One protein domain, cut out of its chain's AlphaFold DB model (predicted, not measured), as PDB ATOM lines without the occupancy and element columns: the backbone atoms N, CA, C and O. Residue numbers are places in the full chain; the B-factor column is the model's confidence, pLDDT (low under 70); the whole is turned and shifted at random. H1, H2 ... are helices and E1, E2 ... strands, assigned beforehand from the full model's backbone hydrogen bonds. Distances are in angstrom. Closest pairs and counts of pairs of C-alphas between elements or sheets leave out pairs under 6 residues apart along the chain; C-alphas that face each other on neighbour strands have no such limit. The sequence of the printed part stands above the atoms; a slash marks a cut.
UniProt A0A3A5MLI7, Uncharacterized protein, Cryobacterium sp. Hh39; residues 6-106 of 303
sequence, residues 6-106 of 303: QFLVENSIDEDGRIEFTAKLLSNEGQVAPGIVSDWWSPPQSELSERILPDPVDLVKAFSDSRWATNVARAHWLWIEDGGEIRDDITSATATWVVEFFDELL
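Overview. This is residues 6 to 106 of the 303 residues of an uncharacterized protein of Cryobacterium sp. Hh39 (UniProt A0A3A5MLI7). A single long, twisted sheet of five antiparallel strands is drawn out at one end into a long hairpin, E4 and E5, whose tip, residues 85 to 90, sticks out free. The unnamed stretch 28 to 47 swings from one edge strand, E2, across to the other, E3, and two short helices, H1 and H2, only graze the sheet. The printed part has 101 residues, with five named strands and two named helices that follow along the chain as E1, E2, E3, H1, H2, E4, E5; the sheet runs E2, E1, E4, E5, E3, and the class is mostly strand. It is only just compact, close to loose, with a radius of gyration of the C-alphas of 15.2 A, and elongated, spanning 55 by 29 by 25 A.

Arrangement. E4, residues 71 to 81, and E5, residues 93 to 105, form a hairpin of inner strands, antiparallel at 161 degrees, with N 76 and O 98 2.9 A apart and N 98 and O 76 2.8 A apart. E4 bends by 52 degrees at residue 77. On one side of E4 is E1, residues 6 to 13, antiparallel at 177 degrees, with N 9 and O 75 at 2.8 A. E1 forms a hairpin with the edge strand E2, residues 19 to 27, antiparallel at 158 degrees, with N 8 and O 24 at 2.9 A. The other edge strand, E3, residues 48 to 52, is antiparallel to E5 at 145 degrees, with N 52 and O 99 at 2.8 A. H1, residues 59 to 63, grazes the sheet; its closest C-alphas to E5 are those of Ala 62 and Val 99, 7.3 A apart. H2, residues 66 to 69, grazes it with residues 67 to 69; its closest C-alphas to E2 are those of Ala 69 and Ile 19, 6.3 A apart. H1 and H2 meet only through their link. E3, H1, H2 and E4 form a split strand-helix-strand unit, two strands running the same way with E5 between them, and its crossover is right-handed. In H1 every O i to N i+4 pair is within hydrogen-bond range; H2 is too short for such a pair, and its one O i to N i+3 pair is within range.

Along the chain. E5 is the longest strand, 34.0 A from C-alpha 93 to C-alpha 105 at (-40.079, 1.570, 16.387). E4 measures 29.8 A, E2 26.1 A, E1 23.3 A and E3 11.2 A. E1 begins at C-alpha 6, (-29.062, 16.658, 33.764). H1 measures 6.3 A and H2 5.8 A.

Size, cuts and confidence. The C-alphas of Asp 16 and Asp 88, 55.6 A apart, are the two farthest apart. The printed part has no cut. The links E2 to E3, 20 residues, and E4 to E5, 11 residues, are long. The mean pLDDT of the printed part is 73.4, and it is under 70 at residues 16 to 17, 26 to 44 and 80 to 93 of the model.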
ATOM      1  N   GLN A   6     -28.194  17.685  34.315       71.06
ATOM      2  CA  GLN A   6     -29.062  16.658  33.764       71.06
ATOM      3  C   GLN A   6     -28.344  15.990  32.599       71.06
ATOM      4  O   GLN A   6     -27.653  16.641  31.811       71.06
ATOM      5  N   PHE A   7     -28.497  14.678  32.497       78.25
ATOM      6  CA  PHE A   7     -27.926  13.897  31.412       78.25
ATOM      7  C   PHE A   7     -29.051  13.162  30.705       78.25
ATOM      8  O   PHE A   7     -29.846  12.502  31.368       78.25
ATOM      9  N   LEU A   8     -29.110  13.300  29.385       83.94
ATOM     10  CA  LEU A   8     -30.104  12.678  28.522       83.94
ATOM     11  C   LEU A   8     -29.381  11.851  27.464       83.94
ATOM     12  O   LEU A   8     -28.498  12.361  26.778       83.94
ATOM     13  N   VAL A   9     -29.769  10.591  27.336       88.06
ATOM     14  CA  VAL A   9     -29.367   9.684  26.263       88.06
ATOM     15  C   VAL A   9     -30.602   9.343  25.458       88.06
ATOM     16  O   VAL A   9     -31.607   8.927  26.028       88.06
ATOM     17  N   GLU A  10     -30.510   9.494  24.149       88.56
ATOM     18  CA  GLU A  10     -31.549   9.137  23.185       88.56
ATOM     19  C   GLU A  10     -30.927   8.218  22.139       88.56
ATOM     20  O   GLU A  10     -29.732   8.338  21.847       88.56
ATOM     21  N   ASN A  11     -31.719   7.311  21.579       89.50
ATOM     22  CA  ASN A  11     -31.311   6.554  20.406       89.50
ATOM     23  C   ASN A  11     -31.903   7.134  19.118       89.50
ATOM     24  O   ASN A  11     -32.977   7.734  19.101       89.50
ATOM     25  N   SER A  12     -31.181   6.928  18.028       85.88
ATOM     26  CA  SER A  12     -31.602   7.240  16.665       85.88
ATOM     27  C   SER A  12     -30.974   6.246  15.692       85.88
ATOM     28  O   SER A  12     -30.091   5.473  16.065       85.88
ATOM     29  N   ILE A  13     -31.440   6.257  14.446       78.50
ATOM     30  CA  ILE A  13     -30.785   5.564  13.334       78.50
ATOM     31  C   ILE A  13     -29.957   6.599  12.564       78.50
ATOM     32  O   ILE A  13     -30.465   7.683  12.271       78.50
ATOM     33  N   ASP A  14     -28.695   6.286  12.270       78.50
ATOM     34  CA  ASP A  14     -27.833   7.116  11.419       78.50
ATOM     35  C   ASP A  14     -28.104   6.896   9.914       78.50
ATOM     36  O   ASP A  14     -28.939   6.083   9.516       78.50
ATOM     37  N   GLU A  15     -27.400   7.627   9.045       72.56
ATOM     38  CA  GLU A  15     -27.555   7.504   7.584       72.56
ATOM     39  C   GLU A  15     -27.223   6.093   7.049       72.56
ATOM     40  O   GLU A  15     -27.697   5.720   5.976       72.56
ATOM     41  N   ASP A  16     -26.457   5.302   7.807       62.47
ATOM     42  CA  ASP A  16     -26.025   3.944   7.469       62.47
ATOM     43  C   ASP A  16     -26.927   2.858   8.098       62.47
ATOM     44  O   ASP A  16     -26.617   1.664   8.013       62.47
ATOM     45  N   GLY A  17     -28.036   3.236   8.746       62.47
ATOM     46  CA  GLY A  17     -28.968   2.291   9.366       62.47
ATOM     47  C   GLY A  17     -28.509   1.747  10.725       62.47
ATOM     48  O   GLY A  17     -29.075   0.771  11.224       62.47
ATOM     49  N   ARG A  18     -27.469   2.323  11.335       72.50
ATOM     50  CA  ARG A  18     -26.929   1.879  12.626       72.50
ATOM     51  C   ARG A  18     -27.566   2.649  13.769       72.50
ATOM     52  O   ARG A  18     -27.926   3.813  13.639       72.50
ATOM     53  N   ILE A  19     -27.658   1.989  14.922       78.25
ATOM     54  CA  ILE A  19     -28.140   2.627  16.148       78.25
ATOM     55  C   ILE A  19     -27.055   3.562  16.663       78.25
ATOM     56  O   ILE A  19     -25.963   3.126  17.037       78.25
ATOM     57  N   GLU A  20     -27.388   4.838  16.719       84.25
ATOM     58  CA  GLU A  20     -26.585   5.872  17.340       84.25
ATOM     59  C   GLU A  20     -27.197   6.246  18.691       84.25
ATOM     60  O   GLU A  20     -28.413   6.352  18.836       84.25
ATOM     61  N   PHE A  21     -26.339   6.464  19.687       88.00
ATOM     62  CA  PHE A  21     -26.741   7.019  20.975       88.00
ATOM     63  C   PHE A  21     -26.253   8.457  21.069       88.00
ATOM     64  O   PHE A  21     -25.048   8.713  21.122       88.00
ATOM     65  N   THR A  22     -27.187   9.398  21.155       86.19
ATOM     66  CA  THR A  22     -26.866  10.803  21.392       86.19
ATOM     67  C   THR A  22     -26.971  11.100  22.879       86.19
ATOM     68  O   THR A  22     -28.044  11.000  23.469       86.19
ATOM     69  N   ALA A  23     -25.856  11.508  23.483       84.94
ATOM     70  CA  ALA A  23     -25.803  11.951  24.870       84.94
ATOM     71  C   ALA A  23     -25.704  13.481  24.959       84.94
ATOM     72  O   ALA A  23     -24.814  14.096  24.368       84.94
ATOM     73  N   LYS A  24     -26.590  14.103  25.738       81.12
ATOM     74  CA  LYS A  24     -26.635  15.547  25.991       81.12
ATOM     75  C   LYS A  24     -26.462  15.803  27.486       81.12
ATOM     76  O   LYS A  24     -27.215  15.277  28.302       81.12
ATOM     77  N   LEU A  25     -25.477  16.631  27.836       74.94
ATOM     78  CA  LEU A  25     -25.325  17.184  29.182       74.94
ATOM     79  C   LEU A  25     -25.954  18.576  29.205       74.94
ATOM     80  O   LEU A  25     -25.567  19.447  28.425       74.94
ATOM     81  N   LEU A  26     -26.919  18.774  30.091       68.38
ATOM     82  CA  LEU A  26     -27.720  19.984  30.174       68.38
ATOM     83  C   LEU A  26     -27.531  20.596  31.563       68.38
ATOM     84  O   LEU A  26     -27.580  19.898  32.572       68.38
ATOM     85  N   SER A  27     -27.268  21.900  31.608       59.53
ATOM     86  CA  SER A  27     -27.165  22.676  32.845       59.53
ATOM     87  C   SER A  27     -28.413  23.541  32.959       59.53
ATOM     88  O   SER A  27     -28.473  24.610  32.345       59.53
ATOM     89  N   ASN A  28     -29.441  23.063  33.654       56.50
ATOM     90  CA  ASN A  28     -30.616  23.881  33.923       56.50
ATOM     91  C   ASN A  28     -31.192  23.532  35.294       56.50
ATOM     92  O   ASN A  28     -31.385  22.358  35.602       56.50
ATOM     93  N   GLU A  29     -31.484  24.557  36.096       50.72
ATOM     94  CA  GLU A  29     -32.038  24.423  37.444       50.72
ATOM     95  C   GLU A  29     -33.430  23.772  37.392       50.72
ATOM     96  O   GLU A  29     -34.426  24.424  37.088       50.72
ATOM     97  N   GLY A  30     -33.508  22.472  37.674       52.66
ATOM     98  CA  GLY A  30     -34.773  21.741  37.732       52.66
ATOM     99  C   GLY A  30     -34.694  20.575  38.707       52.66
ATOM    100  O   GLY A  30     -34.292  19.477  38.327       52.66
ATOM    101  N   GLN A  31     -35.053  20.821  39.968       51.16
ATOM    102  CA  GLN A  31     -35.502  19.765  40.881       51.16
ATOM    103  C   GLN A  31     -36.946  19.438  40.508       51.16
ATOM    104  O   GLN A  31     -37.735  20.364  40.308       51.16
ATOM    105  N   VAL A  32     -37.291  18.154  40.387       56.12
ATOM    106  CA  VAL A  32     -38.664  17.766  40.055       56.12
ATOM    107  C   VAL A  32     -39.309  17.016  41.208       56.12
ATOM    108  O   VAL A  32     -38.715  16.107  41.786       56.12
ATOM    109  N   ALA A  33     -40.534  17.419  41.548       50.22
ATOM    110  CA  ALA A  33     -41.299  16.806  42.620       50.22
ATOM    111  C   ALA A  33     -41.605  15.328  42.295       50.22
ATOM    112  O   ALA A  33     -41.924  15.001  41.142       50.22
ATOM    113  N   PRO A  34     -41.560  14.426  43.291       46.84
ATOM    114  CA  PRO A  34     -41.906  13.023  43.106       46.84
ATOM    115  C   PRO A  34     -43.389  12.898  42.718       46.84
ATOM    116  O   PRO A  34     -44.275  13.015  43.559       46.84
ATOM    117  N   GLY A  35     -43.672  12.685  41.428       48.56
ATOM    118  CA  GLY A  35     -45.006  12.292  40.957       48.56
ATOM    119  C   GLY A  35     -45.526  12.941  39.672       48.56
ATOM    120  O   GLY A  35     -46.449  12.383  39.085       48.56
ATOM    121  N   ILE A  36     -44.963  14.058  39.188       54.19
ATOM    122  CA  ILE A  36     -45.457  14.723  37.960       54.19
ATOM    123  C   ILE A  36     -44.488  14.494  36.799       54.19
ATOM    124  O   ILE A  36     -43.670  15.328  36.434       54.19
ATOM    125  N   VAL A  37     -44.594  13.296  36.240       50.62
ATOM    126  CA  VAL A  37     -43.786  12.744  35.144       50.62
ATOM    127  C   VAL A  37     -43.870  13.552  33.841       50.62
ATOM    128  O   VAL A  37     -42.922  13.559  33.058       50.62
ATOM    129  N   SER A  38     -44.996  14.229  33.601       51.28
ATOM    130  CA  SER A  38     -45.227  15.046  32.402       51.28
ATOM    131  C   SER A  38     -44.267  16.229  32.270       51.28
ATOM    132  O   SER A  38     -44.157  16.801  31.189       51.28
ATOM    133  N   ASP A  39     -43.569  16.577  33.352       53.66
ATOM    134  CA  ASP A  39     -42.796  17.812  33.458       53.66
ATOM    135  C   ASP A  39     -41.279  17.566  33.327       53.66
ATOM    136  O   ASP A  39     -40.493  18.505  33.418       53.66
ATOM    137  N   TRP A  40     -40.848  16.307  33.152       59.12
ATOM    138  CA  TRP A  40     -39.440  15.905  33.305       59.12
ATOM    139  C   TRP A  40     -38.641  16.140  32.019       59.12
ATOM    140  O   TRP A  40     -37.573  16.738  32.062       59.12
ATOM    141  N   TRP A  41     -39.198  15.723  30.881       66.38
ATOM    142  CA  TRP A  41     -38.735  16.010  29.522       66.38
ATOM    143  C   TRP A  41     -39.897  15.772  28.568       66.38
ATOM    144  O   TRP A  41     -40.524  14.712  28.671       66.38
ATOM    145  N   SER A  42     -40.145  16.688  27.622       64.25
ATOM    146  CA  SER A  42     -41.177  16.501  26.592       64.25
ATOM    147  C   SER A  42     -41.010  15.113  25.971       64.25
ATOM    148  O   SER A  42     -39.953  14.846  25.393       64.25
ATOM    149  N   PRO A  43     -41.958  14.184  26.176       65.94
ATOM    150  CA  PRO A  43     -41.853  12.868  25.578       65.94
ATOM    151  C   PRO A  43     -41.889  13.008  24.048       65.94
ATOM    152  O   PRO A  43     -42.395  14.016  23.532       65.94
ATOM    153  N   PRO A  44     -41.371  12.014  23.309       67.94
ATOM    154  CA  PRO A  44     -41.814  11.772  21.942       67.94
ATOM    155  C   PRO A  44     -43.348  11.835  21.863       67.94
ATOM    156  O   PRO A  44     -44.040  11.655  22.865       67.94
ATOM    157  N   GLN A  45     -43.899  12.089  20.676       72.56
ATOM    158  CA  GLN A  45     -45.362  12.100  20.504       72.56
ATOM    159  C   GLN A  45     -46.011  10.736  20.803       72.56
ATOM    160  O   GLN A  45     -47.227  10.657  20.957       72.56
ATOM    161  N   SER A  46     -45.188   9.699  20.894       77.62
ATOM    162  CA  SER A  46     -45.551   8.301  21.071       77.62
ATOM    163  C   SER A  46     -45.814   7.941  22.530       77.62
ATOM    164  O   SER A  46     -45.254   8.535  23.457       77.62
ATOM    165  N   GLU A  47     -46.682   6.952  22.739       82.44
ATOM    166  CA  GLU A  47     -47.069   6.519  24.078       82.44
ATOM    167  C   GLU A  47     -45.907   5.827  24.802       82.44
ATOM    168  O   GLU A  47     -45.081   5.134  24.207       82.44
ATOM    169  N   LEU A  48     -45.818   6.039  26.117       81.94
ATOM    170  CA  LEU A  48     -44.840   5.355  26.956       81.94
ATOM    171  C   LEU A  48     -45.276   3.900  27.142       81.94
ATOM    172  O   LEU A  48     -46.262   3.641  27.831       81.94
ATOM    173  N   SER A  49     -44.512   2.969  26.577       82.62
ATOM    174  CA  SER A  49     -44.748   1.531  26.721       82.62
ATOM    175  C   SER A  49     -44.245   1.033  28.077       82.62
ATOM    176  O   SER A  49     -44.981   0.408  28.839       82.62
ATOM    177  N   GLU A  50     -43.000   1.371  28.430       84.75
ATOM    178  CA  GLU A  50     -42.384   0.922  29.679       84.75
ATOM    179  C   GLU A  50     -41.434   1.968  30.264       84.75
ATOM    180  O   GLU A  50     -40.716   2.668  29.548       84.75
ATOM    181  N   ARG A  51     -41.388   2.024  31.599       87.44
ATOM    182  CA  ARG A  51     -40.380   2.766  32.357       87.44
ATOM    183  C   ARG A  51     -39.678   1.853  33.350       87.44
ATOM    184  O   ARG A  51     -40.325   1.180  34.148       87.44
ATOM    185  N   ILE A  52     -38.355   1.950  33.376       88.31
ATOM    186  CA  ILE A  52     -37.480   1.275  34.327       88.31
ATOM    187  C   ILE A  52     -36.737   2.327  35.150       88.31
ATOM    188  O   ILE A  52     -36.283   3.345  34.626       88.31
ATOM    189  N   LEU A  53     -36.588   2.063  36.446       87.06
ATOM    190  CA  LEU A  53     -35.767   2.844  37.371       87.06
ATOM    191  C   LEU A  53     -34.573   1.979  37.803       87.06
ATOM    192  O   LEU A  53     -34.646   1.346  38.856       87.06
ATOM    193  N   PRO A  54     -33.530   1.830  36.964       86.44
ATOM    194  CA  PRO A  54     -32.419   0.948  37.288       86.44
ATOM    195  C   PRO A  54     -31.569   1.523  38.423       86.44
ATOM    196  O   PRO A  54     -31.183   2.696  38.406       86.44
ATOM    197  N   ASP A  55     -31.191   0.659  39.362       84.19
ATOM    198  CA  ASP A  55     -30.142   0.973  40.324       84.19
ATOM    199  C   ASP A  55     -28.787   1.127  39.604       84.19
ATOM    200  O   ASP A  55     -28.577   0.550  38.530       84.19
ATOM    201  N   PRO A  56     -27.802   1.841  40.187       80.31
ATOM    202  CA  PRO A  56     -26.504   2.073  39.544       80.31
ATOM    203  C   PRO A  56     -25.769   0.802  39.087       80.31
ATOM    204  O   PRO A  56     -24.980   0.850  38.146       80.31
ATOM    205  N   VAL A  57     -26.018  -0.334  39.747       81.94
ATOM    206  CA  VAL A  57     -25.417  -1.635  39.411       81.94
ATOM    207  C   VAL A  57     -26.088  -2.278  38.187       81.94
ATOM    208  O   VAL A  57     -25.420  -2.975  37.425       81.94
ATOM    209  N   ASP A  58     -27.370  -1.990  37.952       85.94
ATOM    210  CA  ASP A  58     -28.167  -2.538  36.848       85.94
ATOM    211  C   ASP A  58     -28.191  -1.632  35.611       85.94
ATOM    212  O   ASP A  58     -28.705  -2.019  34.561       85.94
ATOM    213  N   LEU A  59     -27.585  -0.445  35.687       84.50
ATOM    214  CA  LEU A  59     -27.567   0.519  34.588       84.50
ATOM    215  C   LEU A  59     -26.957  -0.067  33.303       84.50
ATOM    216  O   LEU A  59     -27.488   0.135  32.215       84.50
ATOM    217  N   VAL A  60     -25.884  -0.858  33.421       86.38
ATOM    218  CA  VAL A  60     -25.265  -1.542  32.269       86.38
ATOM    219  C   VAL A  60     -26.245  -2.509  31.612       86.38
ATOM    220  O   VAL A  60     -26.314  -2.576  30.387       86.38
ATOM    221  N   LYS A  61     -27.032  -3.235  32.413       84.81
ATOM    222  CA  LYS A  61     -28.063  -4.144  31.909       84.81
ATOM    223  C   LYS A  61     -29.181  -3.365  31.217       84.81
ATOM    224  O   LYS A  61     -29.599  -3.772  30.142       84.81
ATOM    225  N   ALA A  62     -29.595  -2.230  31.781       86.38
ATOM    226  CA  ALA A  62     -30.618  -1.368  31.194       86.38
ATOM    227  C   ALA A  62     -30.191  -0.769  29.839       86.38
ATOM    228  O   ALA A  62     -31.000  -0.713  28.921       86.38
ATOM    229  N   PHE A  63     -28.921  -0.379  29.673       86.19
ATOM    230  CA  PHE A  63     -28.380   0.066  28.376       86.19
ATOM    231  C   PHE A  63     -28.047  -1.081  27.412       86.19
ATOM    232  O   PHE A  63     -27.905  -0.855  26.215       86.19
ATOM    233  N   SER A  64     -27.932  -2.309  27.919       81.94
ATOM    234  CA  SER A  64     -27.783  -3.515  27.094       81.94
ATOM    235  C   SER A  64     -29.132  -4.127  26.701       81.94
ATOM    236  O   SER A  64     -29.153  -5.156  26.024       81.94
ATOM    237  N   ASP A  65     -30.248  -3.529  27.135       82.69
ATOM    238  CA  ASP A  65     -31.591  -3.974  26.775       82.69
ATOM    239  C   ASP A  65     -31.756  -3.915  25.254       82.69
ATOM    240  O   ASP A  65     -31.429  -2.917  24.601       82.69
ATOM    241  N   SER A  66     -32.253  -5.005  24.671       76.31
ATOM    242  CA  SER A  66     -32.386  -5.116  23.227       76.31
ATOM    243  C   SER A  66     -33.321  -4.069  22.632       76.31
ATOM    244  O   SER A  66     -33.194  -3.788  21.440       76.31
ATOM    245  N   ARG A  67     -34.200  -3.470  23.443       82.62
ATOM    246  CA  ARG A  67     -35.172  -2.468  23.014       82.62
ATOM    247  C   ARG A  67     -34.572  -1.135  22.601       82.62
ATOM    248  O   ARG A  67     -35.155  -0.448  21.772       82.62
ATOM    249  N   TRP A  68     -33.361  -0.813  23.054       82.75
ATOM    250  CA  TRP A  68     -32.602   0.335  22.536       82.75
ATOM    251  C   TRP A  68     -32.278   0.235  21.044       82.75
ATOM    252  O   TRP A  68     -31.940   1.231  20.414       82.75
ATOM    253  N   ALA A  69     -32.353  -0.964  20.474       75.88
ATOM    254  CA  ALA A  69     -32.191  -1.172  19.043       75.88
ATOM    255  C   ALA A  69     -33.510  -1.143  18.274       75.88
ATOM    256  O   ALA A  69     -33.487  -1.064  17.050       75.88
ATOM    257  N   THR A  70     -34.638  -1.289  18.970       70.81
ATOM    258  CA  THR A  70     -35.922  -1.576  18.330       70.81
ATOM    259  C   THR A  70     -36.912  -0.446  18.452       70.81
ATOM    260  O   THR A  70     -37.628  -0.172  17.494       70.81
ATOM    261  N   ASN A  71     -36.927   0.217  19.600       84.12
ATOM    262  CA  ASN A  71     -37.893   1.235  19.955       84.12
ATOM    263  C   ASN A  71     -37.208   2.585  20.071       84.12
ATOM    264  O   ASN A  71     -36.023   2.654  20.393       84.12
ATOM    265  N   VAL A  72     -37.968   3.659  19.899       87.38
ATOM    266  CA  VAL A  72     -37.580   4.950  20.452       87.38
ATOM    267  C   VAL A  72     -37.434   4.765  21.959       87.38
ATOM    268  O   VAL A  72     -38.324   4.253  22.644       87.38
ATOM    269  N   ALA A  73     -36.268   5.127  22.470       90.12
ATOM    270  CA  ALA A  73     -35.890   4.931  23.850       90.12
ATOM    271  C   ALA A  73     -35.091   6.134  24.339       90.12
ATOM    272  O   ALA A  73     -34.347   6.781  23.595       90.12
ATOM    273  N   ARG A  74     -35.227   6.436  25.625       90.31
ATOM    274  CA  ARG A  74     -34.391   7.450  26.258       90.31
ATOM    275  C   ARG A  74     -34.036   7.063  27.674       90.31
ATOM    276  O   ARG A  74     -34.811   6.418  28.371       90.31
ATOM    277  N   ALA A  75     -32.885   7.529  28.122       89.62
ATOM    278  CA  ALA A  75     -32.462   7.423  29.500       89.62
ATOM    279  C   ALA A  75     -32.052   8.786  30.013       89.62
ATOM    280  O   ALA A  75     -31.356   9.529  29.326       89.62
ATOM    281  N   HIS A  76     -32.454   9.112  31.228       85.31
ATOM    282  CA  HIS A  76     -32.046  10.352  31.849       85.31
ATOM    283  C   HIS A  76     -31.843  10.197  33.350       85.31
ATOM    284  O   HIS A  76     -32.517   9.409  34.011       85.31
ATOM    285  N   TRP A  77     -30.889  10.952  33.887       79.88
ATOM    286  CA  TRP A  77     -30.700  11.104  35.329       79.88
ATOM    287  C   TRP A  77     -31.451  12.352  35.776       79.88
ATOM    288  O   TRP A  77     -31.221  13.438  35.239       79.88
ATOM    289  N   LEU A  78     -32.280  12.219  36.814       75.00
ATOM    290  CA  LEU A  78     -32.822  13.363  37.553       75.00
ATOM    291  C   LEU A  78     -32.675  13.240  39.079       75.00
ATOM    292  O   LEU A  78     -32.461  12.157  39.626       75.00
ATOM    293  N   TRP A  79     -32.699  14.391  39.755       70.62
ATOM    294  CA  TRP A  79     -32.700  14.483  41.214       70.62
ATOM    295  C   TRP A  79     -34.140  14.421  41.714       70.62
ATOM    296  O   TRP A  79     -34.933  15.308  41.402       70.62
ATOM    297  N   ILE A  80     -34.461  13.386  42.488       65.62
ATOM    298  CA  ILE A  80     -35.785  13.191  43.088       65.62
ATOM    299  C   ILE A  80     -35.702  13.573  44.567       65.62
ATOM    300  O   ILE A  80     -34.830  13.071  45.276       65.62
ATOM    301  N   GLU A  81     -36.579  14.464  45.031       64.81
ATOM    302  CA  GLU A  81     -36.674  14.826  46.452       64.81
ATOM    303  C   GLU A  81     -37.188  13.642  47.291       64.81
ATOM    304  O   GLU A  81     -38.197  13.021  46.945       64.81
ATOM    305  N   ASP A  82     -36.529  13.340  48.415       60.44
ATOM    306  CA  ASP A  82     -37.042  12.364  49.379       60.44
ATOM    307  C   ASP A  82     -38.256  12.961  50.104       60.44
ATOM    308  O   ASP A  82     -38.135  13.915  50.871       60.44
ATOM    309  N   GLY A  83     -39.439  12.373  49.913       53.53
ATOM    310  CA  GLY A  83     -40.696  12.799  50.544       53.53
ATOM    311  C   GLY A  83     -40.804  12.545  52.061       53.53
ATOM    312  O   GLY A  83     -41.890  12.230  52.547       53.53
ATOM    313  N   GLY A  84     -39.701  12.612  52.813       51.75
ATOM    314  CA  GLY A  84     -39.675  12.436  54.268       51.75
ATOM    315  C   GLY A  84     -40.135  13.682  55.036       51.75
ATOM    316  O   GLY A  84     -40.013  14.802  54.545       51.75
ATOM    317  N   GLU A  85     -40.658  13.498  56.258       48.72
ATOM    318  CA  GLU A  85     -41.030  14.609  57.148       48.72
ATOM    319  C   GLU A  85     -39.858  15.584  57.318       48.72
ATOM    320  O   GLU A  85     -38.807  15.246  57.870       48.72
ATOM    321  N   ILE A  86     -40.081  16.804  56.835       50.03
ATOM    322  CA  ILE A  86     -39.158  17.933  56.853       50.03
ATOM    323  C   ILE A  86     -38.657  18.142  58.287       50.03
ATOM    324  O   ILE A  86     -39.394  18.599  59.162       50.03
ATOM    325  N   ARG A  87     -37.387  17.818  58.536       50.81
ATOM    326  CA  ARG A  87     -36.628  18.443  59.620       50.81
ATOM    327  C   ARG A  87     -35.937  19.650  59.014       50.81
ATOM    328  O   ARG A  87     -35.169  19.491  58.069       50.81
ATOM    329  N   ASP A  88     -36.263  20.822  59.551       52.94
ATOM    330  CA  ASP A  88     -35.708  22.113  59.152       52.94
ATOM    331  C   ASP A  88     -34.195  21.991  58.874       52.94
ATOM    332  O   ASP A  88     -33.427  21.588  59.748       52.94
ATOM    333  N   ASP A  89     -33.819  22.317  57.631       51.66
ATOM    334  CA  ASP A  89     -32.465  22.504  57.077       51.66
ATOM    335  C   ASP A  89     -31.776  21.365  56.288       51.66
ATOM    336  O   ASP A  89     -30.637  21.563  55.858       51.66
ATOM    337  N   ILE A  90     -32.415  20.224  55.984       50.69
ATOM    338  CA  ILE A  90     -31.835  19.248  55.026       50.69
ATOM    339  C   ILE A  90     -32.893  18.719  54.047       50.69
ATOM    340  O   ILE A  90     -33.650  17.809  54.373       50.69
ATOM    341  N   THR A  91     -32.904  19.239  52.817       54.34
ATOM    342  CA  THR A  91     -33.516  18.563  51.664       54.34
ATOM    343  C   THR A  91     -32.550  17.483  51.169       54.34
ATOM    344  O   THR A  91     -31.464  17.798  50.679       54.34
ATOM    345  N   SER A  92     -32.897  16.200  51.325       61.78
ATOM    346  CA  SER A  92     -32.182  15.115  50.642       61.78
ATOM    347  C   SER A  92     -32.835  14.858  49.288       61.78
ATOM    348  O   SER A  92     -34.050  14.714  49.179       61.78
ATOM    349  N   ALA A  93     -32.017  14.852  48.240       63.78
ATOM    350  CA  ALA A  93     -32.424  14.446  46.907       63.78
ATOM    351  C   ALA A  93     -31.540  13.282  46.470       63.78
ATOM    352  O   ALA A  93     -30.325  13.308  46.687       63.78
ATOM    353  N   THR A  94     -32.145  12.284  45.835       71.06
ATOM    354  CA  THR A  94     -31.431  11.116  45.327       71.06
ATOM    355  C   THR A  94     -31.353  11.179  43.808       71.06
ATOM    356  O   THR A  94     -32.344  11.390  43.107       71.06
ATOM    357  N   ALA A  95     -30.138  11.004  43.303       74.88
ATOM    358  CA  ALA A  95     -29.854  10.836  41.890       74.88
ATOM    359  C   ALA A  95     -30.430   9.506  41.390       74.88
ATOM    360  O   ALA A  95     -29.983   8.448  41.831       74.88
ATOM    361  N   THR A  96     -31.394   9.562  40.473       79.94
ATOM    362  CA  THR A  96     -32.074   8.373  39.944       79.94
ATOM    363  C   THR A  96     -32.001   8.355  38.426       79.94
ATOM    364  O   THR A  96     -32.288   9.360  37.772       79.94
ATOM    365  N   TRP A  97     -31.630   7.203  37.868       86.00
ATOM    366  CA  TRP A  97     -31.754   6.946  36.440       86.00
ATOM    367  C   TRP A  97     -33.170   6.504  36.107       86.00
ATOM    368  O   TRP A  97     -33.762   5.677  36.794       86.00
ATOM    369  N   VAL A  98     -33.678   7.036  35.008       86.81
ATOM    370  CA  VAL A  98     -34.932   6.635  34.393       86.81
ATOM    371  C   VAL A  98     -34.600   6.173  32.987       86.81
ATOM    372  O   VAL A  98     -33.927   6.897  32.258       86.81
ATOM    373  N   VAL A  99     -35.050   4.981  32.610       90.25
ATOM    374  CA  VAL A  99     -34.993   4.473  31.236       90.25
ATOM    375  C   VAL A  99     -36.422   4.275  30.762       90.25
ATOM    376  O   VAL A  99     -37.232   3.674  31.464       90.25
ATOM    377  N   GLU A 100     -36.744   4.812  29.599       89.94
ATOM    378  CA  GLU A 100     -38.085   4.821  29.031       89.94
ATOM    379  C   GLU A 100     -38.047   4.244  27.623       89.94
ATOM    380  O   GLU A 100     -37.192   4.621  26.820       89.94
ATOM    381  N   PHE A 101     -39.000   3.364  27.341       87.94
ATOM    382  CA  PHE A 101     -39.246   2.796  26.025       87.94
ATOM    383  C   PHE A 101     -40.620   3.250  25.554       87.94
ATOM    384  O   PHE A 101     -41.610   3.131  26.282       87.94
ATOM    385  N   PHE A 102     -40.675   3.778  24.339       87.12
ATOM    386  CA  PHE A 102     -41.908   4.243  23.721       87.12
ATOM    387  C   PHE A 102     -42.455   3.178  22.778       87.12
ATOM    388  O   PHE A 102     -41.702   2.367  22.230       87.12
ATOM    389  N   ASP A 103     -43.769   3.185  22.593       81.31
ATOM    390  CA  ASP A 103     -44.471   2.326  21.640       81.31
ATOM    391  C   ASP A 103     -44.316   2.853  20.202       81.31
ATOM    392  O   ASP A 103     -45.265   3.191  19.504       81.31
ATOM    393  N   GLU A 104     -43.063   3.034  19.792       82.62
ATOM    394  CA  GLU A 104     -42.665   3.492  18.467       82.62
ATOM    395  C   GLU A 104     -41.359   2.800  18.088       82.62
ATOM    396  O   GLU A 104     -40.422   2.770  18.887       82.62
ATOM    397  N   LEU A 105     -41.280   2.248  16.875       77.88
ATOM    398  CA  LEU A 105     -40.079   1.570  16.387       77.88
ATOM    399  C   LEU A 105     -39.068   2.563  15.796       77.88
ATOM    400  O   LEU A 105     -39.439   3.456  15.042       77.88
ATOM    401  N   LEU A 106     -37.777   2.350  16.071       77.25
ATOM    402  CA  LEU A 106     -36.687   3.243  15.650       77.25
ATOM    403  C   LEU A 106     -36.464   3.249  14.126       77.25
ATOM    404  O   LEU A 106     -36.235   4.289  13.518       77.25
TER     405      LEU A 106